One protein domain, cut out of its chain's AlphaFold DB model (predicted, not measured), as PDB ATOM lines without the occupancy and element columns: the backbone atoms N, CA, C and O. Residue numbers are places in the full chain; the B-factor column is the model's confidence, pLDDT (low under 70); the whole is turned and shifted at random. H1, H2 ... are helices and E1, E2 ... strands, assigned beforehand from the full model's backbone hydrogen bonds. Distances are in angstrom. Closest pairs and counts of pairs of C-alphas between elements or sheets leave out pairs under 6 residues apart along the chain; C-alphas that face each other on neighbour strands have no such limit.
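AT A GLANCE: This is residues 7 to 48 and 59 to 199 of the 202 residues of a protein of Rotaria sp. Silwood1 (UniProt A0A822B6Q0). What shape do these coordinates make? One twisted wall of seven strands has two helices, H4 and H5, packed over one face and no named helix on the other, while the first three helices, H1, H2 and H3, follow one another in a string at one end, off the sheet. How is it built along the chain? The 183 printed residues include five named helices and seven named strands, in the order H1 H2 H3 E1 E2 E3 E4 H4 H5 E5 E6 E7; the class is mixed, helices and strands. The sheet runs E1 E2 E3 E4 E5 E6 E7, antiparallel throughout. How large is it? It is compact, with a radius of gyration of the C-alphas of 16.2 A, and rounded, spanning 47 by 36 by 32 A.

IN THESE COORDINATES: Where are the first helices? H1 is residues 7 to 19, 18.2 A long, from C-alpha 7 at (325.786, 0.514, 287.629). H2 is residues 23 to 29 and H3 is residues 32 to 38. Which strands follow? E1 is residues 69 to 77, 25.6 A, and E2 is residues 80 to 88, 23.3 A, which bends by 64 degrees at residue 84. E3 is residues 97 to 100 and E4 is residues 104 to 110, 19.8 A. What comes after E4? H4 is residues 124 to 131, with C-alpha 124 at (332.665, -13.960, 283.301), and H5 is residues 137 to 146, 14.0 A. E5 is residues 153 to 161, 24.7 A, and E6 is residues 167 to 177, 30.9 A. E7 is residues 187 to 194, 22.5 A, ending with C-alpha 194 at (332.436, -15.641, 258.010).

HOW THE PARTS SIT: How do H1, H2 and H3 stand? With residues 12 to 16 alone H1 touches H2, about perpendicular at 81 degrees, the C-alphas of Ser 16 and Leu 23 being closest at 5.2 A. H3 is close to but not clearly touching H4, with C-alphas 33 and 124 closest at 7.8 A. H1, H2 and H3 are not on the sheet. How are the strands joined? E1 E2 E3 E4 and E5 E6 E7 are each a meander, strand after strand the antiparallel neighbour of the one before; within hydrogen-bond range are N 72 and O 85 at 2.8 A for E1 and E2, N 86 and O 97 at 2.8 A for E2 and E3, and N 106 and O 98 at 2.7 A for E3 and E4. E4 pairs with E5 through N 105 and O 158 at 2.8 A, E5 with E6 through N 157 and O 172 at 2.8 A, and E6 with E7 through N 175 and O 189 at 2.8 A. How do H4 and H5 stand? They make two layers, helices on one face of the sheet, and are a helical hairpin that only just touches, with 3 pairs of C-alphas within 8 A, the closest Ile 131 and Leu 140 at 6.5 A, and a shallow tilt of 30 degrees, opposite ways. H5, at a height over the sheet of 9.3 A, lies over E6 and only just over E5, with 3 of its C-alphas there, and runs along the strands at 1 degree to E6 on the local plane. Are the helix backbones complete? In H1, H2, H3, H4 and H5 every O i to N i+4 pair is within hydrogen-bond range.

THE WHOLE: How far does it reach? The two C-alphas farthest apart, those of Glu 20 and Lys 197, are 51.5 A apart. Is anything missing or long? Residues 49 to 58 are not printed, and C-alphas 48 and 59 are 13.0 A apart across the cut, in the link from H3 to E1. Of the links printed whole, E4 to H4 is long. Where is confidence low? The mean pLDDT of the printed part is 82.5, and it is under 70 at residues 41 to 48, 59 to 70, 76 to 79, 181 to 182 and 195 to 199.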
ATOM      1  N   TRP A   7     327.123   0.938 288.034       82.12
ATOM      2  CA  TRP A   7     325.786   0.514 287.629       82.12
ATOM      3  C   TRP A   7     325.553  -1.002 287.756       82.12
ATOM      4  O   TRP A   7     324.423  -1.407 288.017       82.12
ATOM      5  N   TYR A   8     326.589  -1.855 287.668       86.06
ATOM      6  CA  TYR A   8     326.428  -3.286 287.975       86.06
ATOM      7  C   TYR A   8     326.068  -3.519 289.424       86.06
ATOM      8  O   TYR A   8     325.309  -4.428 289.735       86.06
ATOM      9  N   TYR A   9     326.658  -2.734 290.321       88.38
ATOM     10  CA  TYR A   9     326.377  -2.874 291.736       88.38
ATOM     11  C   TYR A   9     324.923  -2.504 292.027       88.38
ATOM     12  O   TYR A   9     324.260  -3.223 292.766       88.38
ATOM     13  N   ASP A  10     324.415  -1.449 291.388       90.31
ATOM     14  CA  ASP A  10     323.008  -1.059 291.498       90.31
ATOM     15  C   ASP A  10     322.071  -2.131 290.924       90.31
ATOM     16  O   ASP A  10     321.044  -2.430 291.526       90.31
ATOM     17  N   GLU A  11     322.441  -2.771 289.813       90.31
ATOM     18  CA  GLU A  11     321.678  -3.881 289.230       90.31
ATOM     19  C   GLU A  11     321.682  -5.129 290.124       90.31
ATOM     20  O   GLU A  11     320.630  -5.705 290.387       90.31
ATOM     21  N   LEU A  12     322.843  -5.523 290.658       92.75
ATOM     22  CA  LEU A  12     322.964  -6.633 291.611       92.75
ATOM     23  C   LEU A  12     322.192  -6.351 292.904       92.75
ATOM     24  O   LEU A  12     321.584  -7.254 293.476       92.75
ATOM     25  N   LYS A  13     322.193  -5.094 293.352       93.88
ATOM     26  CA  LYS A  13     321.384  -4.646 294.480       93.88
ATOM     27  C   LYS A  13     319.895  -4.715 294.152       93.88
ATOM     28  O   LYS A  13     319.142  -5.231 294.962       93.88
ATOM     29  N   GLY A  14     319.481  -4.283 292.963       92.19
ATOM     30  CA  GLY A  14     318.099  -4.411 292.502       92.19
ATOM     31  C   GLY A  14     317.635  -5.868 292.424       92.19
ATOM     32  O   GLY A  14     316.517  -6.167 292.834       92.19
ATOM     33  N   LEU A  15     318.502  -6.782 291.971       92.06
ATOM     34  CA  LEU A  15     318.241  -8.225 292.006       92.06
ATOM     35  C   LEU A  15     318.048  -8.718 293.443       92.06
ATOM     36  O   LEU A  15     317.064  -9.395 293.710       92.06
ATOM     37  N   SER A  16     318.949  -8.341 294.355       94.75
ATOM     38  CA  SER A  16     318.867  -8.685 295.783       94.75
ATOM     39  C   SER A  16     317.579  -8.168 296.434       94.75
ATOM     40  O   SER A  16     316.863  -8.935 297.074       94.75
ATOM     41  N   ASP A  17     317.250  -6.892 296.221       95.12
ATOM     42  CA  ASP A  17     316.043  -6.259 296.755       95.12
ATOM     43  C   ASP A  17     314.771  -6.911 296.174       95.12
ATOM     44  O   ASP A  17     313.786  -7.089 296.887       95.12
ATOM     45  N   GLY A  18     314.783  -7.283 294.888       91.81
ATOM     46  CA  GLY A  18     313.633  -7.865 294.194       91.81
ATOM     47  C   GLY A  18     313.397  -9.354 294.462       91.81
ATOM     48  O   GLY A  18     312.251  -9.796 294.408       91.81
ATOM     49  N   SER A  19     314.450 -10.131 294.737       91.88
ATOM     50  CA  SER A  19     314.340 -11.563 295.048       91.88
ATOM     51  C   SER A  19     314.305 -11.870 296.545       91.88
ATOM     52  O   SER A  19     314.100 -13.024 296.916       91.88
ATOM     53  N   GLU A  20     314.517 -10.865 297.402       93.38
ATOM     54  CA  GLU A  20     314.681 -11.018 298.857       93.38
ATOM     55  C   GLU A  20     315.864 -11.934 299.250       93.38
ATOM     56  O   GLU A  20     315.941 -12.447 300.369       93.38
ATOM     57  N   VAL A  21     316.822 -12.121 298.339       93.44
ATOM     58  CA  VAL A  21     318.074 -12.859 298.557       93.44
ATOM     59  C   VAL A  21     319.170 -11.878 298.953       93.44
ATOM     60  O   VAL A  21     319.205 -10.750 298.461       93.44
ATOM     61  N   SER A  22     320.098 -12.277 299.828       96.75
ATOM     62  CA  SER A  22     321.149 -11.357 300.279       96.75
ATOM     63  C   SER A  22     322.080 -10.955 299.129       96.75
ATOM     64  O   SER A  22     322.390 -11.756 298.242       96.75
ATOM     65  N   LEU A  23     322.583  -9.718 299.154       94.56
ATOM     66  CA  LEU A  23     323.486  -9.218 298.116       94.56
ATOM     67  C   LEU A  23     324.752 -10.081 297.999       94.56
ATOM     68  O   LEU A  23     325.271 -10.278 296.904       94.56
ATOM     69  N   GLU A  24     325.241 -10.639 299.106       94.88
ATOM     70  CA  GLU A  24     326.372 -11.566 299.118       94.88
ATOM     71  C   GLU A  24     326.064 -12.851 298.346       94.88
ATOM     72  O   GLU A  24     326.915 -13.331 297.599       94.88
ATOM     73  N   GLN A  25     324.854 -13.396 298.489       94.19
ATOM     74  CA  GLN A  25     324.421 -14.577 297.741       94.19
ATOM     75  C   GLN A  25     324.294 -14.262 296.245       94.19
ATOM     76  O   GLN A  25     324.827 -15.014 295.428       94.19
ATOM     77  N   ILE A  26     323.708 -13.116 295.882       94.19
ATOM     78  CA  ILE A  26     323.657 -12.641 294.488       94.19
ATOM     79  C   ILE A  26     325.072 -12.485 293.908       94.19
ATOM     80  O   ILE A  26     325.355 -12.930 292.792       94.19
ATOM     81  N   LEU A  27     326.005 -11.909 294.670       92.12
ATOM     82  CA  LEU A  27     327.406 -11.789 294.262       92.12
ATOM     83  C   LEU A  27     328.053 -13.162 294.048       92.12
ATOM     84  O   LEU A  27     328.718 -13.366 293.035       92.12
ATOM     85  N   VAL A  28     327.836 -14.116 294.957       92.50
ATOM     86  CA  VAL A  28     328.343 -15.491 294.823       92.50
ATOM     87  C   VAL A  28     327.808 -16.157 293.555       92.50
ATOM     88  O   VAL A  28     328.587 -16.770 292.825       92.50
ATOM     89  N   LEU A  29     326.521 -15.995 293.239       91.62
ATOM     90  CA  LEU A  29     325.921 -16.541 292.016       91.62
ATOM     91  C   LEU A  29     326.561 -15.963 290.748       91.62
ATOM     92  O   LEU A  29     326.855 -16.702 289.810       91.62
ATOM     93  N   ASN A  30     326.872 -14.666 290.742       91.75
ATOM     94  CA  ASN A  30     327.532 -14.001 289.615       91.75
ATOM     95  C   ASN A  30     329.051 -14.286 289.524       91.75
ATOM     96  O   ASN A  30     329.689 -13.862 288.559       91.75
ATOM     97  N   TYR A  31     329.621 -15.021 290.488       91.31
ATOM     98  CA  TYR A  31     330.994 -15.556 290.495       91.31
ATOM     99  C   TYR A  31     331.031 -17.099 290.530       91.31
ATOM    100  O   TYR A  31     332.066 -17.708 290.821       91.31
ATOM    101  N   LYS A  32     329.898 -17.762 290.265       89.12
ATOM    102  CA  LYS A  32     329.736 -19.213 290.438       89.12
ATOM    103  C   LYS A  32     330.782 -20.030 289.677       89.12
ATOM    104  O   LYS A  32     331.336 -20.967 290.241       89.12
ATOM    105  N   ASN A  33     331.077 -19.678 288.426       85.44
ATOM    106  CA  ASN A  33     332.039 -20.422 287.601       85.44
ATOM    107  C   ASN A  33     333.466 -20.289 288.133       85.44
ATOM    108  O   ASN A  33     334.209 -21.264 288.217       85.44
ATOM    109  N   GLU A  34     333.835 -19.080 288.542       89.62
ATOM    110  CA  GLU A  34     335.134 -18.768 289.119       89.62
ATOM    111  C   GLU A  34     335.348 -19.525 290.429       89.62
ATOM    112  O   GLU A  34     336.440 -20.046 290.660       89.62
ATOM    113  N   LEU A  35     334.305 -19.590 291.265       88.00
ATOM    114  CA  LEU A  35     334.310 -20.288 292.548       88.00
ATOM    115  C   LEU A  35     334.330 -21.807 292.374       88.00
ATOM    116  O   LEU A  35     335.052 -22.480 293.106       88.00
ATOM    117  N   LYS A  36     333.588 -22.357 291.406       83.81
ATOM    118  CA  LYS A  36     333.654 -23.787 291.067       83.81
ATOM    119  C   LYS A  36     335.070 -24.178 290.650       83.81
ATOM    120  O   LYS A  36     335.654 -25.077 291.245       83.81
ATOM    121  N   ALA A  37     335.661 -23.426 289.726       82.06
ATOM    122  CA  ALA A  37     337.020 -23.688 289.266       82.06
ATOM    123  C   ALA A  37     338.095 -23.438 290.329       82.06
ATOM    124  O   ALA A  37     339.106 -24.127 290.330       82.06
ATOM    125  N   ALA A  38     337.890 -22.495 291.255       82.19
ATOM    126  CA  ALA A  38     338.803 -22.296 292.383       82.19
ATOM    127  C   ALA A  38     338.800 -23.475 293.374       82.19
ATOM    128  O   ALA A  38     339.764 -23.645 294.116       82.19
ATOM    129  N   ASN A  39     337.719 -24.259 293.400       80.38
ATOM    130  CA  ASN A  39     337.544 -25.412 294.281       80.38
ATOM    131  C   ASN A  39     337.730 -26.756 293.550       80.38
ATOM    132  O   ASN A  39     337.340 -27.785 294.098       80.38
ATOM    133  N   ASP A  40     338.271 -26.752 292.322       71.94
ATOM    134  CA  ASP A  40     338.407 -27.933 291.448       71.94
ATOM    135  C   ASP A  40     337.089 -28.708 291.237       71.94
ATOM    136  O   ASP A  40     337.072 -29.913 290.976       71.94
ATOM    137  N   ILE A  41     335.953 -28.009 291.332       66.88
ATOM    138  CA  ILE A  41     334.640 -28.563 291.013       66.88
ATOM    139  C   ILE A  41     334.472 -28.444 289.500       66.88
ATOM    140  O   ILE A  41     334.131 -27.380 288.977       66.88
ATOM    141  N   HIS A  42     334.771 -29.530 288.795       58.72
ATOM    142  CA  HIS A  42     334.529 -29.648 287.365       58.72
ATOM    143  C   HIS A  42     333.160 -30.277 287.135       58.72
ATOM    144  O   HIS A  42     332.957 -31.447 287.451       58.72
ATOM    145  N   ASP A  43     332.239 -29.509 286.560       55.62
ATOM    146  CA  ASP A  43     331.069 -30.094 285.921       55.62
ATOM    147  C   ASP A  43     331.484 -30.549 284.517       55.62
ATOM    148  O   ASP A  43     332.110 -29.791 283.770       55.62
ATOM    149  N   GLU A  44     331.166 -31.791 284.156       49.84
ATOM    150  CA  GLU A  44     331.308 -32.314 282.793       49.84
ATOM    151  C   GLU A  44     330.217 -31.709 281.885       49.84
ATOM    152  O   GLU A  44     329.374 -32.410 281.335       49.84
ATOM    153  N   GLU A  45     330.175 -30.381 281.752       52.34
ATOM    154  CA  GLU A  45     329.265 -29.704 280.823       52.34
ATOM    155  C   GLU A  45     329.871 -29.751 279.403       52.34
ATOM    156  O   GLU A  45     330.604 -28.850 278.976       52.34
ATOM    157  N   GLU A  46     329.596 -30.836 278.667       43.62
ATOM    158  CA  GLU A  46     329.880 -30.958 277.228       43.62
ATOM    159  C   GLU A  46     328.894 -30.111 276.407       43.62
ATOM    160  O   GLU A  46     327.795 -30.552 276.083       43.62
ATOM    161  N   GLN A  47     329.309 -28.909 276.007       49.31
ATOM    162  CA  GLN A  47     328.541 -28.069 275.081       49.31
ATOM    163  C   GLN A  47     328.871 -28.440 273.624       49.31
ATOM    164  O   GLN A  47     329.983 -28.206 273.145       49.31
ATOM    165  N   ASN A  48     327.904 -29.018 272.901       40.28
ATOM    166  CA  ASN A  48     328.053 -29.409 271.492       40.28
ATOM    167  C   ASN A  48     327.484 -28.347 270.524       40.28
ATOM    168  O   ASN A  48     326.275 -28.124 270.468       40.28
ATOM    169  N   LEU A  59     322.081 -18.408 264.977       50.69
ATOM    170  CA  LEU A  59     323.015 -18.790 266.023       50.69
ATOM    171  C   LEU A  59     322.223 -19.616 267.039       50.69
ATOM    172  O   LEU A  59     321.369 -19.082 267.743       50.69
ATOM    173  N   ILE A  60     322.452 -20.925 267.058       54.47
ATOM    174  CA  ILE A  60     321.807 -21.832 268.005       54.47
ATOM    175  C   ILE A  60     322.849 -22.166 269.062       54.47
ATOM    176  O   ILE A  60     323.826 -22.848 268.762       54.47
ATOM    177  N   ASN A  61     322.641 -21.665 270.278       54.41
ATOM    178  CA  ASN A  61     323.384 -22.117 271.445       54.41
ATOM    179  C   ASN A  61     322.504 -23.080 272.238       54.41
ATOM    180  O   ASN A  61     321.334 -22.782 272.489       54.41
ATOM    181  N   ARG A  62     323.057 -24.231 272.610       48.28
ATOM    182  CA  ARG A  62     322.410 -25.172 273.518       48.28
ATOM    183  C   ARG A  62     323.071 -24.998 274.878       48.28
ATOM    184  O   ARG A  62     324.270 -25.204 275.010       48.28
ATOM    185  N   LEU A  63     322.283 -24.582 275.862       52.34
ATOM    186  CA  LEU A  63     322.721 -24.562 277.252       52.34
ATOM    187  C   LEU A  63     322.456 -25.955 277.824       52.34
ATOM    188  O   LEU A  63     321.303 -26.371 277.909       52.34
ATOM    189  N   ASP A  64     323.519 -26.681 278.150       57.53
ATOM    190  CA  ASP A  64     323.453 -28.027 278.722       57.53
ATOM    191  C   ASP A  64     323.507 -27.953 280.256       57.53
ATOM    192  O   ASP A  64     324.422 -28.471 280.887       57.53
ATOM    193  N   ASN A  65     322.518 -27.276 280.853       58.72
ATOM    194  CA  ASN A  65     322.397 -27.117 282.304       58.72
ATOM    195  C   ASN A  65     320.956 -27.416 282.748       58.72
ATOM    196  O   ASN A  65     320.005 -27.028 282.075       58.72
ATOM    197  N   ASP A  66     320.790 -28.021 283.929       56.03
ATOM    198  CA  ASP A  66     319.481 -28.310 284.551       56.03
ATOM    199  C   ASP A  66     318.780 -27.056 285.132       56.03
ATOM    200  O   ASP A  66     317.776 -27.146 285.843       56.03
ATOM    201  N   GLU A  67     319.314 -25.861 284.867       61.47
ATOM    202  CA  GLU A  67     318.832 -24.597 285.424       61.47
ATOM    203  C   GLU A  67     317.724 -23.964 284.566       61.47
ATOM    204  O   GLU A  67     317.722 -24.040 283.336       61.47
ATOM    205  N   GLN A  68     316.773 -23.291 285.221       65.50
ATOM    206  CA  GLN A  68     315.689 -22.584 284.536       65.50
ATOM    207  C   GLN A  68     316.220 -21.332 283.825       65.50
ATOM    208  O   GLN A  68     316.860 -20.478 284.442       65.50
ATOM    209  N   LEU A  69     315.917 -21.215 282.530       63.91
ATOM    210  CA  LEU A  69     316.300 -20.083 281.689       63.91
ATOM    211  C   LEU A  69     315.166 -19.052 281.616       63.91
ATOM    212  O   LEU A  69     314.017 -19.411 281.353       63.91
ATOM    213  N   LEU A  70     315.498 -17.772 281.776       67.69
ATOM    214  CA  LEU A  70     314.571 -16.652 281.624       67.69
ATOM    215  C   LEU A  70     314.973 -15.782 280.426       67.69
ATOM    216  O   LEU A  70     316.161 -15.561 280.191       67.69
ATOM    217  N   SER A  71     313.983 -15.273 279.687       73.19
ATOM    218  CA  SER A  71     314.181 -14.198 278.708       73.19
ATOM    219  C   SER A  71     314.019 -12.848 279.400       73.19
ATOM    220  O   SER A  71     313.016 -12.611 280.070       73.19
ATOM    221  N   ILE A  72     315.016 -11.985 279.245       73.62
ATOM    222  CA  ILE A  72     315.085 -10.655 279.836       73.62
ATOM    223  C   ILE A  72     315.131  -9.654 278.683       73.62
ATOM    224  O   ILE A  72     316.054  -9.688 277.869       73.62
ATOM    225  N   GLU A  73     314.141  -8.771 278.622       76.88
ATOM    226  CA  GLU A  73     314.142  -7.598 277.750       76.88
ATOM    227  C   GLU A  73     314.386  -6.373 278.629       76.88
ATOM    228  O   GLU A  73     313.619  -6.105 279.554       76.88
ATOM    229  N   GLU A  74     315.482  -5.658 278.377       75.31
ATOM    230  CA  GLU A  74     315.825  -4.462 279.144       75.31
ATOM    231  C   GLU A  74     315.866  -3.237 278.244       75.31
ATOM    232  O   GLU A  74     316.472  -3.255 277.170       75.31
ATOM    233  N   GLN A  75     315.281  -2.153 278.747       74.00
ATOM    234  CA  GLN A  75     315.456  -0.811 278.224       74.00
ATOM    235  C   GLN A  75     315.922   0.103 279.362       74.00
ATOM    236  O   GLN A  75     315.226   0.246 280.368       74.00
ATOM    237  N   ARG A  76     317.099   0.718 279.218       68.75
ATOM    238  CA  ARG A  76     317.680   1.655 280.194       68.75
ATOM    239  C   ARG A  76     318.097   2.946 279.502       68.75
ATOM    240  O   ARG A  76     318.542   2.923 278.363       68.75
ATOM    241  N   GLU A  77     317.949   4.075 280.195       66.12
ATOM    242  CA  GLU A  77     318.380   5.386 279.682       66.12
ATOM    243  C   GLU A  77     319.878   5.644 279.907       66.12
ATOM    244  O   GLU A  77     320.503   6.377 279.141       66.12
ATOM    245  N   SER A  78     320.471   5.051 280.949       64.06
ATOM    246  CA  SER A  78     321.895   5.191 281.255       64.06
ATOM    247  C   SER A  78     322.472   3.896 281.846       64.06
ATOM    248  O   SER A  78     322.088   3.520 282.955       64.06
ATOM    249  N   PRO A  79     323.397   3.220 281.138       67.00
ATOM    250  CA  PRO A  79     323.703   3.414 279.712       67.00
ATOM    251  C   PRO A  79     322.443   3.273 278.836       67.00
ATOM    252  O   PRO A  79     321.506   2.574 279.218       67.00
ATOM    253  N   ASN A  80     322.402   3.980 277.698       71.25
ATOM    254  CA  ASN A  80     321.295   3.877 276.742       71.25
ATOM    255  C   ASN A  80     321.321   2.482 276.113       71.25
ATOM    256  O   ASN A  80     322.040   2.234 275.148       71.25
ATOM    257  N   GLU A  81     320.570   1.567 276.704       79.19
ATOM    258  CA  GLU A  81     320.605   0.155 276.372       79.19
ATOM    259  C   GLU A  81     319.217  -0.340 276.024       79.19
ATOM    260  O   GLU A  81     318.239  -0.079 276.716       79.19
ATOM    261  N   GLN A  82     319.177  -1.103 274.943       86.31
ATOM    262  CA  GLN A  82     318.063  -1.943 274.547       86.31
ATOM    263  C   GLN A  82     318.664  -3.294 274.194       86.31
ATOM    264  O   GLN A  82     319.480  -3.387 273.262       86.31
ATOM    265  N   LEU A  83     318.321  -4.307 274.982       90.00
ATOM    266  CA  LEU A  83     318.856  -5.653 274.837       90.00
ATOM    267  C   LEU A  83     317.788  -6.708 275.095       90.00
ATOM    268  O   LEU A  83     316.826  -6.490 275.827       90.00
ATOM    269  N   ILE A  84     318.011  -7.872 274.497       89.69
ATOM    270  CA  ILE A  84     317.308  -9.109 274.818       89.69
ATOM    271  C   ILE A  84     318.379 -10.109 275.213       89.69
ATOM    272  O   ILE A  84     319.303 -10.363 274.442       89.69
ATOM    273  N   ALA A  85     318.265 -10.690 276.396       88.50
ATOM    274  CA  ALA A  85     319.213 -11.669 276.892       88.50
ATOM    275  C   ALA A  85     318.501 -12.862 277.510       88.50
ATOM    276  O   ALA A  85     317.387 -12.761 278.011       88.50
ATOM    277  N   PHE A  86     319.180 -13.999 277.490       84.81
ATOM    278  CA  PHE A  86     318.766 -15.185 278.213       84.81
ATOM    279  C   PHE A  86     319.778 -15.458 279.317       84.81
ATOM    280  O   PHE A  86     320.996 -15.455 279.092       84.81
ATOM    281  N   GLY A  87     319.264 -15.659 280.523       82.38
ATOM    282  CA  GLY A  87     320.067 -15.846 281.720       82.38
ATOM    283  C   GLY A  87     319.371 -16.746 282.725       82.38
ATOM    284  O   GLY A  87     318.192 -17.071 282.585       82.38
ATOM    285  N   TYR A  88     320.134 -17.154 283.729       84.81
ATOM    286  CA  TYR A  88     319.597 -17.853 284.884       84.81
ATOM    287  C   TYR A  88     319.023 -16.847 285.876       84.81
ATOM    288  O   TYR A  88     319.429 -15.681 285.903       84.81
ATOM    289  N   LEU A  89     318.082 -17.309 286.695       84.25
ATOM    290  CA  LEU A  89     317.537 -16.510 287.788       84.25
ATOM    291  C   LEU A  89     318.666 -15.999 288.694       84.25
ATOM    292  O   LEU A  89     319.679 -16.675 288.879       84.25
ATOM    293  N   GLU A  90     318.477 -14.792 289.239       85.75
ATOM    294  CA  GLU A  90     319.393 -14.157 290.205       85.75
ATOM    295  C   GLU A  90     320.807 -13.854 289.665       85.75
ATOM    296  O   GLU A  90     321.708 -13.450 290.406       85.75
ATOM    297  N   GLN A  91     321.010 -13.990 288.354       88.81
ATOM    298  CA  GLN A  91     322.227 -13.588 287.658       88.81
ATOM    299  C   GLN A  91     321.947 -12.393 286.752       88.81
ATOM    300  O   GLN A  91     320.830 -12.193 286.277       88.81
ATOM    301  N   LEU A  92     322.986 -11.604 286.480       90.62
ATOM    302  CA  LEU A  92     322.902 -10.537 285.486       90.62
ATOM    303  C   LEU A  92     322.531 -11.107 284.112       90.62
ATOM    304  O   LEU A  92     322.867 -12.245 283.780       90.62
ATOM    305  N   ALA A  93     321.895 -10.298 283.273       87.81
ATOM    306  CA  ALA A  93     321.602 -10.673 281.897       87.81
ATOM    307  C   ALA A  93     322.878 -11.052 281.106       87.81
ATOM    308  O   ALA A  93     323.928 -10.425 281.249       87.81
ATOM    309  N   GLY A  94     322.777 -12.063 280.232       80.38
ATOM    310  CA  GLY A  94     323.819 -12.378 279.243       80.38
ATOM    311  C   GLY A  94     324.731 -13.569 279.549       80.38
ATOM    312  O   GLY A  94     325.796 -13.667 278.951       80.38
ATOM    313  N   ASN A  95     324.365 -14.498 280.443       78.81
ATOM    314  CA  ASN A  95     325.211 -15.685 280.677       78.81
ATOM    315  C   ASN A  95     325.220 -16.659 279.477       78.81
ATOM    316  O   ASN A  95     326.244 -17.276 279.202       78.81
ATOM    317  N   GLY A  96     324.099 -16.794 278.753       74.38
ATOM    318  CA  GLY A  96     323.965 -17.785 277.674       74.38
ATOM    319  C   GLY A  96     323.907 -17.192 276.267       74.38
ATOM    320  O   GLY A  96     324.714 -17.528 275.395       74.38
ATOM    321  N   PHE A  97     322.941 -16.303 276.052       85.19
ATOM    322  CA  PHE A  97     322.695 -15.626 274.781       85.19
ATOM    323  C   PHE A  97     322.300 -14.180 275.055       85.19
ATOM    324  O   PHE A  97     321.593 -13.904 276.025       85.19
ATOM    325  N   GLY A  98     322.688 -13.264 274.176       91.06
ATOM    326  CA  GLY A  98     322.122 -11.924 274.187       91.06
ATOM    327  C   GLY A  98     322.249 -11.220 272.852       91.06
ATOM    328  O   GLY A  98     323.076 -11.575 272.018       91.06
ATOM    329  N   ALA A  99     321.418 -10.214 272.645       92.06
ATOM    330  CA  ALA A  99     321.467  -9.327 271.502       92.06
ATOM    331  C   ALA A  99     321.233  -7.894 271.963       92.06
ATOM    332  O   ALA A  99     320.485  -7.662 272.913       92.06
ATOM    333  N   ASN A 100     321.847  -6.938 271.272       92.88
ATOM    334  CA  ASN A 100     321.650  -5.520 271.540       92.88
ATOM    335  C   ASN A 100     321.121  -4.772 270.311       92.88
ATOM    336  O   ASN A 100     321.191  -5.242 269.169       92.88
ATOM    337  N   HIS A 101     320.581  -3.577 270.542       90.38
ATOM    338  CA  HIS A 101     320.022  -2.748 269.475       90.38
ATOM    339  C   HIS A 101     321.060  -2.257 268.450       90.38
ATOM    340  O   HIS A 101     320.685  -1.918 267.327       90.38
ATOM    341  N   HIS A 102     322.356  -2.309 268.780       91.06
ATOM    342  CA  HIS A 102     323.463  -1.972 267.875       91.06
ATOM    343  C   HIS A 102     323.765  -3.044 266.822       91.06
ATOM    344  O   HIS A 102     324.650  -2.861 265.985       91.06
ATOM    345  N   GLY A 103     323.017  -4.150 266.819       90.81
ATOM    346  CA  GLY A 103     323.120  -5.163 265.775       90.81
ATOM    347  C   GLY A 103     324.106  -6.283 266.082       90.81
ATOM    348  O   GLY A 103     324.523  -6.980 265.151       90.81
ATOM    349  N   PHE A 104     324.469  -6.461 267.353       93.31
ATOM    350  CA  PHE A 104     325.252  -7.601 267.809       93.31
ATOM    351  C   PHE A 104     324.371  -8.692 268.414       93.31
ATOM    352  O   PHE A 104     323.394  -8.413 269.109       93.31
ATOM    353  N   VAL A 105     324.766  -9.939 268.169       93.38
ATOM    354  CA  VAL A 105     324.266 -11.139 268.841       93.38
ATOM    355  C   VAL A 105     325.459 -11.893 269.415       93.38
ATOM    356  O   VAL A 105     326.465 -12.081 268.730       93.38
ATOM    357  N   PHE A 106     325.333 -12.339 270.656       93.38
ATOM    358  CA  PHE A 106     326.388 -12.937 271.455       93.38
ATOM    359  C   PHE A 106     325.954 -14.297 271.984       93.38
ATOM    360  O   PHE A 106     324.841 -14.452 272.490       93.38
ATOM    361  N   THR A 107     326.866 -15.261 271.934       91.31
ATOM    362  CA  THR A 107     326.765 -16.513 272.693       91.31
ATOM    363  C   THR A 107     328.080 -16.826 273.365       91.31
ATOM    364  O   THR A 107     329.144 -16.509 272.827       91.31
ATOM    365  N   TYR A 108     327.998 -17.511 274.496       88.69
ATOM    366  CA  TYR A 108     329.138 -17.780 275.353       88.69
ATOM    367  C   TYR A 108     329.252 -19.277 275.615       88.69
ATOM    368  O   TYR A 108     328.261 -19.913 275.964       88.69
ATOM    369  N   ASN A 109     330.472 -19.800 275.511       86.56
ATOM    370  CA  ASN A 109     330.819 -21.157 275.923       86.56
ATOM    371  C   ASN A 109     331.933 -21.093 276.973       86.56
ATOM    372  O   ASN A 109     332.853 -20.278 276.859       86.56
ATOM    373  N   GLY A 110     331.890 -21.944 277.998       83.00
ATOM    374  CA  GLY A 110     332.958 -22.011 279.001       83.00
ATOM    375  C   GLY A 110     334.273 -22.533 278.409       83.00
ATOM    376  O   GLY A 110     334.276 -23.517 277.678       83.00
ATOM    377  N   LEU A 111     335.406 -21.899 278.735       83.38
ATOM    378  CA  LEU A 111     336.739 -22.456 278.482       83.38
ATOM    379  C   LEU A 111     337.392 -22.693 279.836       83.38
ATOM    380  O   LEU A 111     338.043 -21.793 280.350       83.38
ATOM    381  N   TYR A 112     337.164 -23.872 280.411       80.19
ATOM    382  CA  TYR A 112     337.561 -24.274 281.764       80.19
ATOM    383  C   TYR A 112     339.082 -24.161 281.973       80.19
ATOM    384  O   TYR A 112     339.826 -25.083 281.622       80.19
ATOM    385  N   PRO A 113     339.595 -23.035 282.509       74.94
ATOM    386  CA  PRO A 113     341.018 -22.890 282.733       74.94
ATOM    387  C   PRO A 113     341.390 -23.632 284.019       74.94
ATOM    388  O   PRO A 113     340.615 -23.679 284.970       74.94
ATOM    389  N   LYS A 114     342.618 -24.151 284.099       71.19
ATOM    390  CA  LYS A 114     343.109 -24.821 285.320       71.19
ATOM    391  C   LYS A 114     343.219 -23.897 286.538       71.19
ATOM    392  O   LYS A 114     343.441 -24.371 287.639       71.19
ATOM    393  N   THR A 115     343.169 -22.582 286.333       70.50
ATOM    394  CA  THR A 115     343.257 -21.591 287.409       70.50
ATOM    395  C   THR A 115     342.272 -20.458 287.135       70.50
ATOM    396  O   THR A 115     342.218 -19.950 286.013       70.50
ATOM    397  N   SER A 116     341.501 -20.062 288.151       76.06
ATOM    398  CA  SER A 116     340.687 -18.842 288.139       76.06
ATOM    399  C   SER A 116     341.359 -17.745 288.970       76.06
ATOM    400  O   SER A 116     342.114 -18.012 289.909       76.06
ATOM    401  N   ARG A 117     341.128 -16.480 288.609       80.88
ATOM    402  CA  ARG A 117     341.740 -15.321 289.279       80.88
ATOM    403  C   ARG A 117     340.664 -14.358 289.742       80.88
ATOM    404  O   ARG A 117     340.271 -13.493 288.989       80.88
ATOM    405  N   ILE A 118     340.190 -14.474 290.978       80.31
ATOM    406  CA  ILE A 118     339.055 -13.650 291.442       80.31
ATOM    407  C   ILE A 118     339.496 -12.225 291.829       80.31
ATOM    408  O   ILE A 118     338.812 -11.240 291.551       80.31
ATOM    409  N   LYS A 119     340.659 -12.075 292.475       82.06
ATOM    410  CA  LYS A 119     341.086 -10.784 293.038       82.06
ATOM    411  C   LYS A 119     341.476  -9.784 291.945       82.06
ATOM    412  O   LYS A 119     342.514  -9.957 291.317       82.06
ATOM    413  N   ASN A 120     340.726  -8.686 291.833       82.88
ATOM    414  CA  ASN A 120     340.891  -7.604 290.843       82.88
ATOM    415  C   ASN A 120     340.510  -7.965 289.397       82.88
ATOM    416  O   ASN A 120     340.853  -7.213 288.487       82.88
ATOM    417  N   TYR A 121     339.792  -9.065 289.186       88.62
ATOM    418  CA  TYR A 121     339.250  -9.432 287.881       88.62
ATOM    419  C   TYR A 121     337.719  -9.413 287.947       88.62
ATOM    420  O   TYR A 121     337.115  -9.636 289.003       88.62
ATOM    421  N   LEU A 122     337.086  -9.125 286.816       91.06
ATOM    422  CA  LEU A 122     335.651  -9.288 286.641       91.06
ATOM    423  C   LEU A 122     335.324 -10.774 286.520       91.06
ATOM    424  O   LEU A 122     336.086 -11.525 285.914       91.06
ATOM    425  N   SER A 123     334.186 -11.198 287.065       91.69
ATOM    426  CA  SER A 123     333.653 -12.507 286.697       91.69
ATOM    427  C   SER A 123     333.297 -12.532 285.211       91.69
ATOM    428  O   SER A 123     333.024 -11.489 284.604       91.69
ATOM    429  N   ARG A 124     333.231 -13.734 284.632       91.06
ATOM    430  CA  ARG A 124     332.665 -13.960 283.301       91.06
ATOM    431  C   ARG A 124     331.292 -13.315 283.200       91.06
ATOM    432  O   ARG A 124     330.998 -12.697 282.190       91.06
ATOM    433  N   GLN A 125     330.476 -13.420 284.247       91.50
ATOM    434  CA  GLN A 125     329.112 -12.903 284.219       91.50
ATOM    435  C   GLN A 125     329.064 -11.381 284.083       91.50
ATOM    436  O   GLN A 125     328.337 -10.856 283.241       91.50
ATOM    437  N   LEU A 126     329.891 -10.676 284.857       92.25
ATOM    438  CA  LEU A 126     330.013  -9.223 284.767       92.25
ATOM    439  C   LEU A 126     330.551  -8.791 283.400       92.25
ATOM    440  O   LEU A 126     330.022  -7.866 282.789       92.25
ATOM    441  N   LEU A 127     331.571  -9.486 282.891       93.00
ATOM    442  CA  LEU A 127     332.136  -9.176 281.581       93.00
ATOM    443  C   LEU A 127     331.143  -9.463 280.443       93.00
ATOM    444  O   LEU A 127     331.044  -8.672 279.512       93.00
ATOM    445  N   ASN A 128     330.372 -10.547 280.523       92.75
ATOM    446  CA  ASN A 128     329.328 -10.868 279.551       92.75
ATOM    447  C   ASN A 128     328.250  -9.784 279.512       92.75
ATOM    448  O   ASN A 128     327.901  -9.315 278.429       92.75
ATOM    449  N   ARG A 129     327.782  -9.330 280.681       92.56
ATOM    450  CA  ARG A 129     326.830  -8.219 280.768       92.56
ATOM    451  C   ARG A 129     327.418  -6.918 280.204       92.56
ATOM    452  O   ARG A 129     326.670  -6.159 279.591       92.56
ATOM    453  N   LEU A 130     328.727  -6.679 280.359       92.44
ATOM    454  CA  LEU A 130     329.448  -5.542 279.755       92.44
ATOM    455  C   LEU A 130     329.535  -5.628 278.238       92.44
ATOM    456  O   LEU A 130     329.417  -4.634 277.537       92.44
ATOM    457  N   ILE A 131     329.722  -6.827 277.709       93.94
ATOM    458  CA  ILE A 131     329.772  -7.043 276.265       93.94
ATOM    459  C   ILE A 131     328.429  -6.693 275.607       93.94
ATOM    460  O   ILE A 131     328.419  -6.208 274.481       93.94
ATOM    461  N   LEU A 132     327.300  -6.864 276.301       92.81
ATOM    462  CA  LEU A 132     325.988  -6.489 275.758       92.81
ATOM    463  C   LEU A 132     325.840  -4.978 275.511       92.81
ATOM    464  O   LEU A 132     324.999  -4.580 274.704       92.81
ATOM    465  N   THR A 133     326.679  -4.148 276.131       91.81
ATOM    466  CA  THR A 133     326.609  -2.682 276.051       91.81
ATOM    467  C   THR A 133     327.370  -2.106 274.852       91.81
ATOM    468  O   THR A 133     327.414  -0.892 274.677       91.81
ATOM    469  N   VAL A 134     328.042  -2.944 274.055       92.94
ATOM    470  CA  VAL A 134     328.937  -2.468 272.989       92.94
ATOM    471  C   VAL A 134     328.164  -1.890 271.810       92.94
ATOM    472  O   VAL A 134     327.229  -2.496 271.283       92.94
ATOM    473  N   GLU A 135     328.627  -0.746 271.323       91.56
ATOM    474  CA  GLU A 135     328.037  -0.064 270.171       91.56
ATOM    475  C   GLU A 135     328.735  -0.435 268.859       91.56
ATOM    476  O   GLU A 135     328.191  -0.282 267.763       91.56
ATOM    477  N   ASN A 136     329.986  -0.887 268.949       91.12
ATOM    478  CA  ASN A 136     330.821  -1.197 267.800       91.12
ATOM    479  C   ASN A 136     331.944  -2.186 268.148       91.12
ATOM    480  O   ASN A 136     332.255  -2.448 269.309       91.12
ATOM    481  N   GLU A 137     332.577  -2.720 267.104       90.94
ATOM    482  CA  GLU A 137     333.641  -3.719 267.217       90.94
ATOM    483  C   GLU A 137     334.874  -3.195 267.959       90.94
ATOM    484  O   GLU A 137     335.493  -3.940 268.708       90.94
ATOM    485  N   GLN A 138     335.209  -1.909 267.817       92.69
ATOM    486  CA  GLN A 138     336.349  -1.325 268.524       92.69
ATOM    487  C   GLN A 138     336.130  -1.340 270.042       92.69
ATOM    488  O   GLN A 138     337.050  -1.685 270.785       92.69
ATOM    489  N   GLN A 139     334.923  -1.000 270.505       93.81
ATOM    490  CA  GLN A 139     334.559  -1.083 271.922       93.81
ATOM    491  C   GLN A 139     334.578  -2.528 272.424       93.81
ATOM    492  O   GLN A 139     335.133  -2.788 273.491       93.81
ATOM    493  N   LEU A 140     334.036  -3.469 271.643       94.75
ATOM    494  CA  LEU A 140     334.093  -4.897 271.957       94.75
ATOM    495  C   LEU A 140     335.541  -5.368 272.134       94.75
ATOM    496  O   LEU A 140     335.897  -5.923 273.171       94.75
ATOM    497  N   ASP A 141     336.396  -5.086 271.153       93.62
ATOM    498  CA  ASP A 141     337.813  -5.433 271.184       93.62
ATOM    499  C   ASP A 141     338.525  -4.815 272.390       93.62
ATOM    500  O   ASP A 141     339.344  -5.469 273.042       93.62
ATOM    501  N   GLN A 142     338.215  -3.556 272.701       93.38
ATOM    502  CA  GLN A 142     338.777  -2.858 273.848       93.38
ATOM    503  C   GLN A 142     338.367  -3.536 275.157       93.38
ATOM    504  O   GLN A 142     339.243  -3.839 275.969       93.38
ATOM    505  N   ILE A 143     337.076  -3.808 275.355       93.81
ATOM    506  CA  ILE A 143     336.565  -4.490 276.548       93.81
ATOM    507  C   ILE A 143     337.248  -5.850 276.704       93.81
ATOM    508  O   ILE A 143     337.887  -6.097 277.725       93.81
ATOM    509  N   LEU A 144     337.228  -6.687 275.665       93.88
ATOM    510  CA  LEU A 144     337.765  -8.049 275.727       93.88
ATOM    511  C   LEU A 144     339.272  -8.098 275.998       93.88
ATOM    512  O   LEU A 144     339.747  -9.026 276.650       93.88
ATOM    513  N   LYS A 145     340.036  -7.107 275.526       91.25
ATOM    514  CA  LYS A 145     341.494  -7.052 275.725       91.25
ATOM    515  C   LYS A 145     341.896  -6.399 277.047       91.25
ATOM    516  O   LYS A 145     342.949  -6.746 277.580       91.25
ATOM    517  N   THR A 146     341.119  -5.441 277.556       90.50
ATOM    518  CA  THR A 146     341.532  -4.590 278.691       90.50
ATOM    519  C   THR A 146     340.822  -4.907 280.004       90.50
ATOM    520  O   THR A 146     341.412  -4.697 281.062       90.50
ATOM    521  N   GLN A 147     339.603  -5.452 279.960       91.56
ATOM    522  CA  GLN A 147     338.826  -5.773 281.155       91.56
ATOM    523  C   GLN A 147     339.152  -7.175 281.645       91.56
ATOM    524  O   GLN A 147     338.664  -8.169 281.114       91.56
ATOM    525  N   LEU A 148     340.016  -7.243 282.654       91.56
ATOM    526  CA  LEU A 148     340.564  -8.488 283.177       91.56
ATOM    527  C   LEU A 148     339.459  -9.465 283.616       91.56
ATOM    528  O   LEU A 148     338.705  -9.151 284.534       91.56
ATOM    529  N   THR A 149     339.392 -10.651 282.998       91.88
ATOM    530  CA  THR A 149     338.425 -11.711 283.346       91.88
ATOM    531  C   THR A 149     339.020 -12.751 284.289       91.88
ATOM    532  O   THR A 149     340.145 -13.217 284.105       91.88
ATOM    533  N   ALA A 150     338.247 -13.145 285.292       91.56
ATOM    534  CA  ALA A 150     338.613 -14.155 286.273       91.56
ATOM    535  C   ALA A 150     338.550 -15.580 285.702       91.56
ATOM    536  O   ALA A 150     339.118 -16.502 286.296       91.56
ATOM    537  N   TYR A 151     337.865 -15.751 284.566       90.56
ATOM    538  CA  TYR A 151     337.530 -17.043 283.980       90.56
ATOM    539  C   TYR A 151     337.644 -17.051 282.455       90.56
ATOM    540  O   TYR A 151     337.507 -16.014 281.801       90.56
ATOM    541  N   GLY A 152     337.895 -18.234 281.893       89.88
ATOM    542  CA  GLY A 152     338.020 -18.440 280.454       89.88
ATOM    543  C   GLY A 152     336.675 -18.717 279.782       89.88
ATOM    544  O   GLY A 152     335.827 -19.435 280.318       89.88
ATOM    545  N   PHE A 153     336.475 -18.158 278.591       90.25
ATOM    546  CA  PHE A 153     335.282 -18.394 277.780       90.25
ATOM    547  C   PHE A 153     335.532 -18.131 276.295       90.25
ATOM    548  O   PHE A 153     336.433 -17.387 275.906       90.25
ATOM    549  N   ASN A 154     334.721 -18.764 275.455       91.56
ATOM    550  CA  ASN A 154     334.628 -18.485 274.037       91.56
ATOM    551  C   ASN A 154     333.375 -17.647 273.794       91.56
ATOM    552  O   ASN A 154     332.272 -18.092 274.100       91.56
ATOM    553  N   LEU A 155     333.549 -16.453 273.242       93.00
ATOM    554  CA  LEU A 155     332.467 -15.585 272.804       93.00
ATOM    555  C   LEU A 155     332.326 -15.702 271.287       93.00
ATOM    556  O   LEU A 155     333.238 -15.327 270.551       93.00
ATOM    557  N   ASN A 156     331.172 -16.164 270.818       92.69
ATOM    558  CA  ASN A 156     330.810 -16.059 269.409       92.69
ATOM    559  C   ASN A 156     329.956 -14.805 269.211       92.69
ATOM    560  O   ASN A 156     329.005 -14.567 269.957       92.69
ATOM    561  N   VAL A 157     330.304 -14.016 268.199       93.31
ATOM    562  CA  VAL A 157     329.661 -12.743 267.881       93.31
ATOM    563  C   VAL A 157     329.152 -12.797 266.458       93.31
ATOM    564  O   VAL A 157     329.922 -13.046 265.532       93.31
ATOM    565  N   VAL A 158     327.867 -12.521 266.279       91.81
ATOM    566  CA  VAL A 158     327.290 -12.235 264.970       91.81
ATOM    567  C   VAL A 158     326.979 -10.756 264.921       91.81
ATOM    568  O   VAL A 158     326.282 -10.234 265.790       91.81
ATOM    569  N   ARG A 159     327.462 -10.087 263.878       89.94
ATOM    570  CA  ARG A 159     326.989  -8.752 263.527       89.94
ATOM    571  C   ARG A 159     326.129  -8.861 262.289       89.94
ATOM    572  O   ARG A 159     326.471  -9.620 261.385       89.94
ATOM    573  N   PHE A 160     325.000  -8.159 262.277       84.69
ATOM    574  CA  PHE A 160     324.087  -8.141 261.128       84.69
ATOM    575  C   PHE A 160     323.835  -6.737 260.571       84.69
ATOM    576  O   PHE A 160     323.442  -6.601 259.409       84.69
ATOM    577  N   ARG A 161     324.076  -5.698 261.378       83.44
ATOM    578  CA  ARG A 161     324.006  -4.289 260.984       83.44
ATOM    579  C   ARG A 161     324.936  -3.424 261.833       83.44
ATOM    580  O   ARG A 161     325.332  -3.810 262.931       83.44
ATOM    581  N   CYS A 162     325.249  -2.248 261.320       81.50
ATOM    582  CA  CYS A 162     325.826  -1.143 262.064       81.50
ATOM    583  C   CYS A 162     324.735  -0.344 262.791       81.50
ATOM    584  O   CYS A 162     323.545  -0.457 262.485       81.50
ATOM    585  N   SER A 163     325.156   0.527 263.708       77.75
ATOM    586  CA  SER A 163     324.266   1.429 264.451       77.75
ATOM    587  C   SER A 163     323.526   2.434 263.559       77.75
ATOM    588  O   SER A 163     322.442   2.878 263.915       77.75
ATOM    589  N   ASP A 164     324.074   2.767 262.386       81.31
ATOM    590  CA  ASP A 164     323.427   3.617 261.372       81.31
ATOM    591  C   ASP A 164     322.434   2.850 260.473       81.31
ATOM    592  O   ASP A 164     321.861   3.415 259.543       81.31
ATOM    593  N   GLY A 165     322.224   1.557 260.741       79.88
ATOM    594  CA  GLY A 165     321.337   0.683 259.980       79.88
ATOM    595  C   GLY A 165     321.970   0.056 258.737       79.88
ATOM    596  O   GLY A 165     321.307  -0.757 258.087       79.88
ATOM    597  N   THR A 166     323.229   0.369 258.405       81.38
ATOM    598  CA  THR A 166     323.912  -0.273 257.273       81.38
ATOM    599  C   THR A 166     324.089  -1.774 257.538       81.38
ATOM    600  O   THR A 166     324.503  -2.157 258.634       81.38
ATOM    601  N   PRO A 167     323.744  -2.665 256.589       80.75
ATOM    602  CA  PRO A 167     323.996  -4.092 256.750       80.75
ATOM    603  C   PRO A 167     325.492  -4.355 256.918       80.75
ATOM    604  O   PRO A 167     326.299  -3.831 256.157       80.75
ATOM    605  N   GLN A 168     325.842  -5.169 257.910       81.81
ATOM    606  CA  GLN A 168     327.207  -5.640 258.114       81.81
ATOM    607  C   GLN A 168     327.129  -7.047 258.685       81.81
ATOM    608  O   GLN A 168     326.769  -7.213 259.850       81.81
ATOM    609  N   LYS A 169     327.410  -8.057 257.859       84.38
ATOM    610  CA  LYS A 169     327.222  -9.471 258.205       84.38
ATOM    611  C   LYS A 169     328.542 -10.201 258.379       84.38
ATOM    612  O   LYS A 169     329.222 -10.534 257.411       84.38
ATOM    613  N   TYR A 170     328.877 -10.521 259.621       86.62
ATOM    614  CA  TYR A 170     330.026 -11.367 259.918       86.62
ATOM    615  C   TYR A 170     329.803 -12.217 261.159       86.62
ATOM    616  O   TYR A 170     328.930 -11.935 261.983       86.62
ATOM    617  N   ILE A 171     330.640 -13.245 261.293       89.44
ATOM    618  CA  ILE A 171     330.728 -14.061 262.502       89.44
ATOM    619  C   ILE A 171     332.179 -14.081 262.984       89.44
ATOM    620  O   ILE A 171     333.080 -14.452 262.226       89.44
ATOM    621  N   LEU A 172     332.388 -13.710 264.247       91.38
ATOM    622  CA  LEU A 172     333.671 -13.757 264.948       91.38
ATOM    623  C   LEU A 172     333.594 -14.736 266.117       91.38
ATOM    624  O   LEU A 172     332.546 -14.893 266.738       91.38
ATOM    625  N   SER A 173     334.721 -15.356 266.448       92.44
ATOM    626  CA  SER A 173     334.901 -16.127 267.679       92.44
ATOM    627  C   SER A 173     336.114 -15.597 268.434       92.44
ATOM    628  O   SER A 173     337.224 -15.542 267.900       92.44
ATOM    629  N   TYR A 174     335.882 -15.207 269.681       93.62
ATOM    630  CA  TYR A 174     336.874 -14.712 270.616       93.62
ATOM    631  C   TYR A 174     337.114 -15.761 271.693       93.62
ATOM    632  O   TYR A 174     336.224 -16.052 272.485       93.62
ATOM    633  N   LYS A 175     338.332 -16.291 271.772       92.69
ATOM    634  CA  LYS A 175     338.760 -17.121 272.901       92.69
ATOM    635  C   LYS A 175     339.452 -16.231 273.912       92.69
ATOM    636  O   LYS A 175     340.525 -15.697 273.622       92.69
ATOM    637  N   ILE A 176     338.822 -16.076 275.069       92.12
ATOM    638  CA  ILE A 176     339.279 -15.214 276.149       92.12
ATOM    639  C   ILE A 176     339.706 -16.081 277.327       92.12
ATOM    640  O   ILE A 176     338.997 -17.005 277.727       92.12
ATOM    641  N   GLY A 177     340.870 -15.778 277.885       90.19
ATOM    642  CA  GLY A 177     341.387 -16.399 279.094       90.19
ATOM    643  C   GLY A 177     341.922 -15.357 280.074       90.19
ATOM    644  O   GLY A 177     342.273 -14.243 279.660       90.19
ATOM    645  N   PRO A 178     342.009 -15.710 281.368       88.88
ATOM    646  CA  PRO A 178     342.635 -14.850 282.359       88.88
ATOM    647  C   PRO A 178     344.079 -14.517 281.959       88.88
ATOM    648  O   PRO A 178     344.789 -15.325 281.356       88.88
ATOM    649  N   SER A 179     344.507 -13.306 282.307       85.44
ATOM    650  CA  SER A 179     345.881 -12.834 282.115       85.44
ATOM    651  C   SER A 179     346.906 -13.762 282.776       85.44
ATOM    652  O   SER A 179     346.677 -14.269 283.878       85.44
ATOM    653  N   ASN A 180     348.081 -13.905 282.156       78.56
ATOM    654  CA  ASN A 180     349.244 -14.471 282.839       78.56
ATOM    655  C   ASN A 180     349.764 -13.501 283.910       78.56
ATOM    656  O   ASN A 180     349.530 -12.288 283.831       78.56
ATOM    657  N   ASP A 181     350.480 -14.027 284.908       64.50
ATOM    658  CA  ASP A 181     351.160 -13.201 285.907       64.50
ATOM    659  C   ASP A 181     352.050 -12.167 285.205       64.50
ATOM    660  O   ASP A 181     352.928 -12.533 284.427       64.50
ATOM    661  N   ASN A 182     351.805 -10.882 285.499       65.31
ATOM    662  CA  ASN A 182     352.458  -9.664 284.979       65.31
ATOM    663  C   ASN A 182     351.798  -8.961 283.784       65.31
ATOM    664  O   ASN A 182     352.160  -7.815 283.499       65.31
ATOM    665  N   GLU A 183     350.813  -9.559 283.121       71.00
ATOM    666  CA  GLU A 183     350.087  -8.874 282.050       71.00
ATOM    667  C   GLU A 183     348.897  -8.065 282.606       71.00
ATOM    668  O   GLU A 183     348.249  -8.431 283.586       71.00
ATOM    669  N   LYS A 184     348.635  -6.893 282.013       82.94
ATOM    670  CA  LYS A 184     347.462  -6.048 282.325       82.94
ATOM    671  C   LYS A 184     346.362  -6.214 281.272       82.94
ATOM    672  O   LYS A 184     345.657  -5.254 280.966       82.94
ATOM    673  N   ARG A 185     346.300  -7.384 280.631       87.38
ATOM    674  CA  ARG A 185     345.406  -7.685 279.505       87.38
ATOM    675  C   ARG A 185     345.010  -9.152 279.522       87.38
ATOM    676  O   ARG A 185     345.790  -9.990 279.957       87.38
ATOM    677  N   ASN A 186     343.820  -9.459 279.024       87.69
ATOM    678  CA  ASN A 186     343.404 -10.850 278.862       87.69
ATOM    679  C   ASN A 186     344.205 -11.541 277.760       87.69
ATOM    680  O   ASN A 186     344.587 -10.916 276.764       87.69
ATOM    681  N   GLN A 187     344.348 -12.859 277.887       89.25
ATOM    682  CA  GLN A 187     344.679 -13.683 276.733       89.25
ATOM    683  C   GLN A 187     343.482 -13.649 275.785       89.25
ATOM    684  O   GLN A 187     342.377 -14.014 276.175       89.25
ATOM    685  N   CYS A 188     343.686 -13.182 274.557       91.12
ATOM    686  CA  CYS A 188     342.614 -13.001 273.586       91.12
ATOM    687  C   CYS A 188     343.073 -13.490 272.213       91.12
ATOM    688  O   CYS A 188     344.037 -12.969 271.652       91.12
ATOM    689  N   ASN A 189     342.359 -14.463 271.654       91.06
ATOM    690  CA  ASN A 189     342.545 -14.936 270.284       91.06
ATOM    691  C   ASN A 189     341.247 -14.726 269.493       91.06
ATOM    692  O   ASN A 189     340.176 -15.064 269.990       91.06
ATOM    693  N   ILE A 190     341.348 -14.168 268.284       91.25
ATOM    694  CA  ILE A 190     340.202 -13.800 267.442       91.25
ATOM    695  C   ILE A 190     340.239 -14.632 266.161       91.25
ATOM    696  O   ILE A 190     341.254 -14.651 265.466       91.25
ATOM    697  N   ASN A 191     339.122 -15.276 265.832       87.69
ATOM    698  CA  ASN A 191     338.945 -16.066 264.619       87.69
ATOM    699  C   ASN A 191     337.773 -15.513 263.801       87.69
ATOM    700  O   ASN A 191     336.655 -15.406 264.303       87.69
ATOM    701  N   TYR A 192     338.021 -15.206 262.527       82.38
ATOM    702  CA  TYR A 192     336.975 -14.841 261.572       82.38
ATOM    703  C   TYR A 192     336.348 -16.120 261.014       82.38
ATOM    704  O   TYR A 192     337.043 -16.928 260.400       82.38
ATOM    705  N   ILE A 193     335.048 -16.312 261.244       78.25
ATOM    706  CA  ILE A 193     334.317 -17.510 260.806       78.25
ATOM    707  C   ILE A 193     333.644 -17.260 259.453       78.25
ATOM    708  O   ILE A 193     333.705 -18.119 258.578       78.25
ATOM    709  N   LEU A 194     333.028 -16.088 259.274       77.00
ATOM    710  CA  LEU A 194     332.436 -15.641 258.010       77.00
ATOM    711  C   LEU A 194     332.663 -14.138 257.839       77.00
ATOM    712  O   LEU A 194     332.486 -13.377 258.792       77.00
ATOM    713  N   ASN A 195     333.017 -13.715 256.625       66.38
ATOM    714  CA  ASN A 195     333.181 -12.312 256.239       66.38
ATOM    715  C   ASN A 195     332.408 -12.050 254.935       66.38
ATOM    716  O   ASN A 195     332.457 -12.887 254.038       66.38
ATOM    717  N   GLU A 196     331.741 -10.900 254.806       59.03
ATOM    718  CA  GLU A 196     331.028 -10.453 253.593       59.03
ATOM    719  C   GLU A 196     331.814 -10.663 252.292       59.03
ATOM    720  O   GLU A 196     331.245 -11.110 251.299       59.03
ATOM    721  N   LYS A 197     333.139 -10.464 252.302       53.97
ATOM    722  CA  LYS A 197     333.981 -10.695 251.112       53.97
ATOM    723  C   LYS A 197     334.017 -12.153 250.639       53.97
ATOM    724  O   LYS A 197     334.365 -12.412 249.495       53.97
ATOM    725  N   GLN A 198     333.700 -13.099 251.519       49.81
ATOM    726  CA  GLN A 198     333.582 -14.522 251.201       49.81
ATOM    727  C   GLN A 198     332.149 -14.919 250.837       49.81
ATOM    728  O   GLN A 198     331.946 -16.065 250.468       49.81
ATOM    729  N   ILE A 199     331.163 -14.023 250.959       52.53
ATOM    730  CA  ILE A 199     329.761 -14.291 250.605       52.53
ATOM    731  C   ILE A 199     329.526 -14.027 249.110       52.53
ATOM    732  O   ILE A 199     328.740 -14.730 248.488       52.53
TER     733      ILE A 199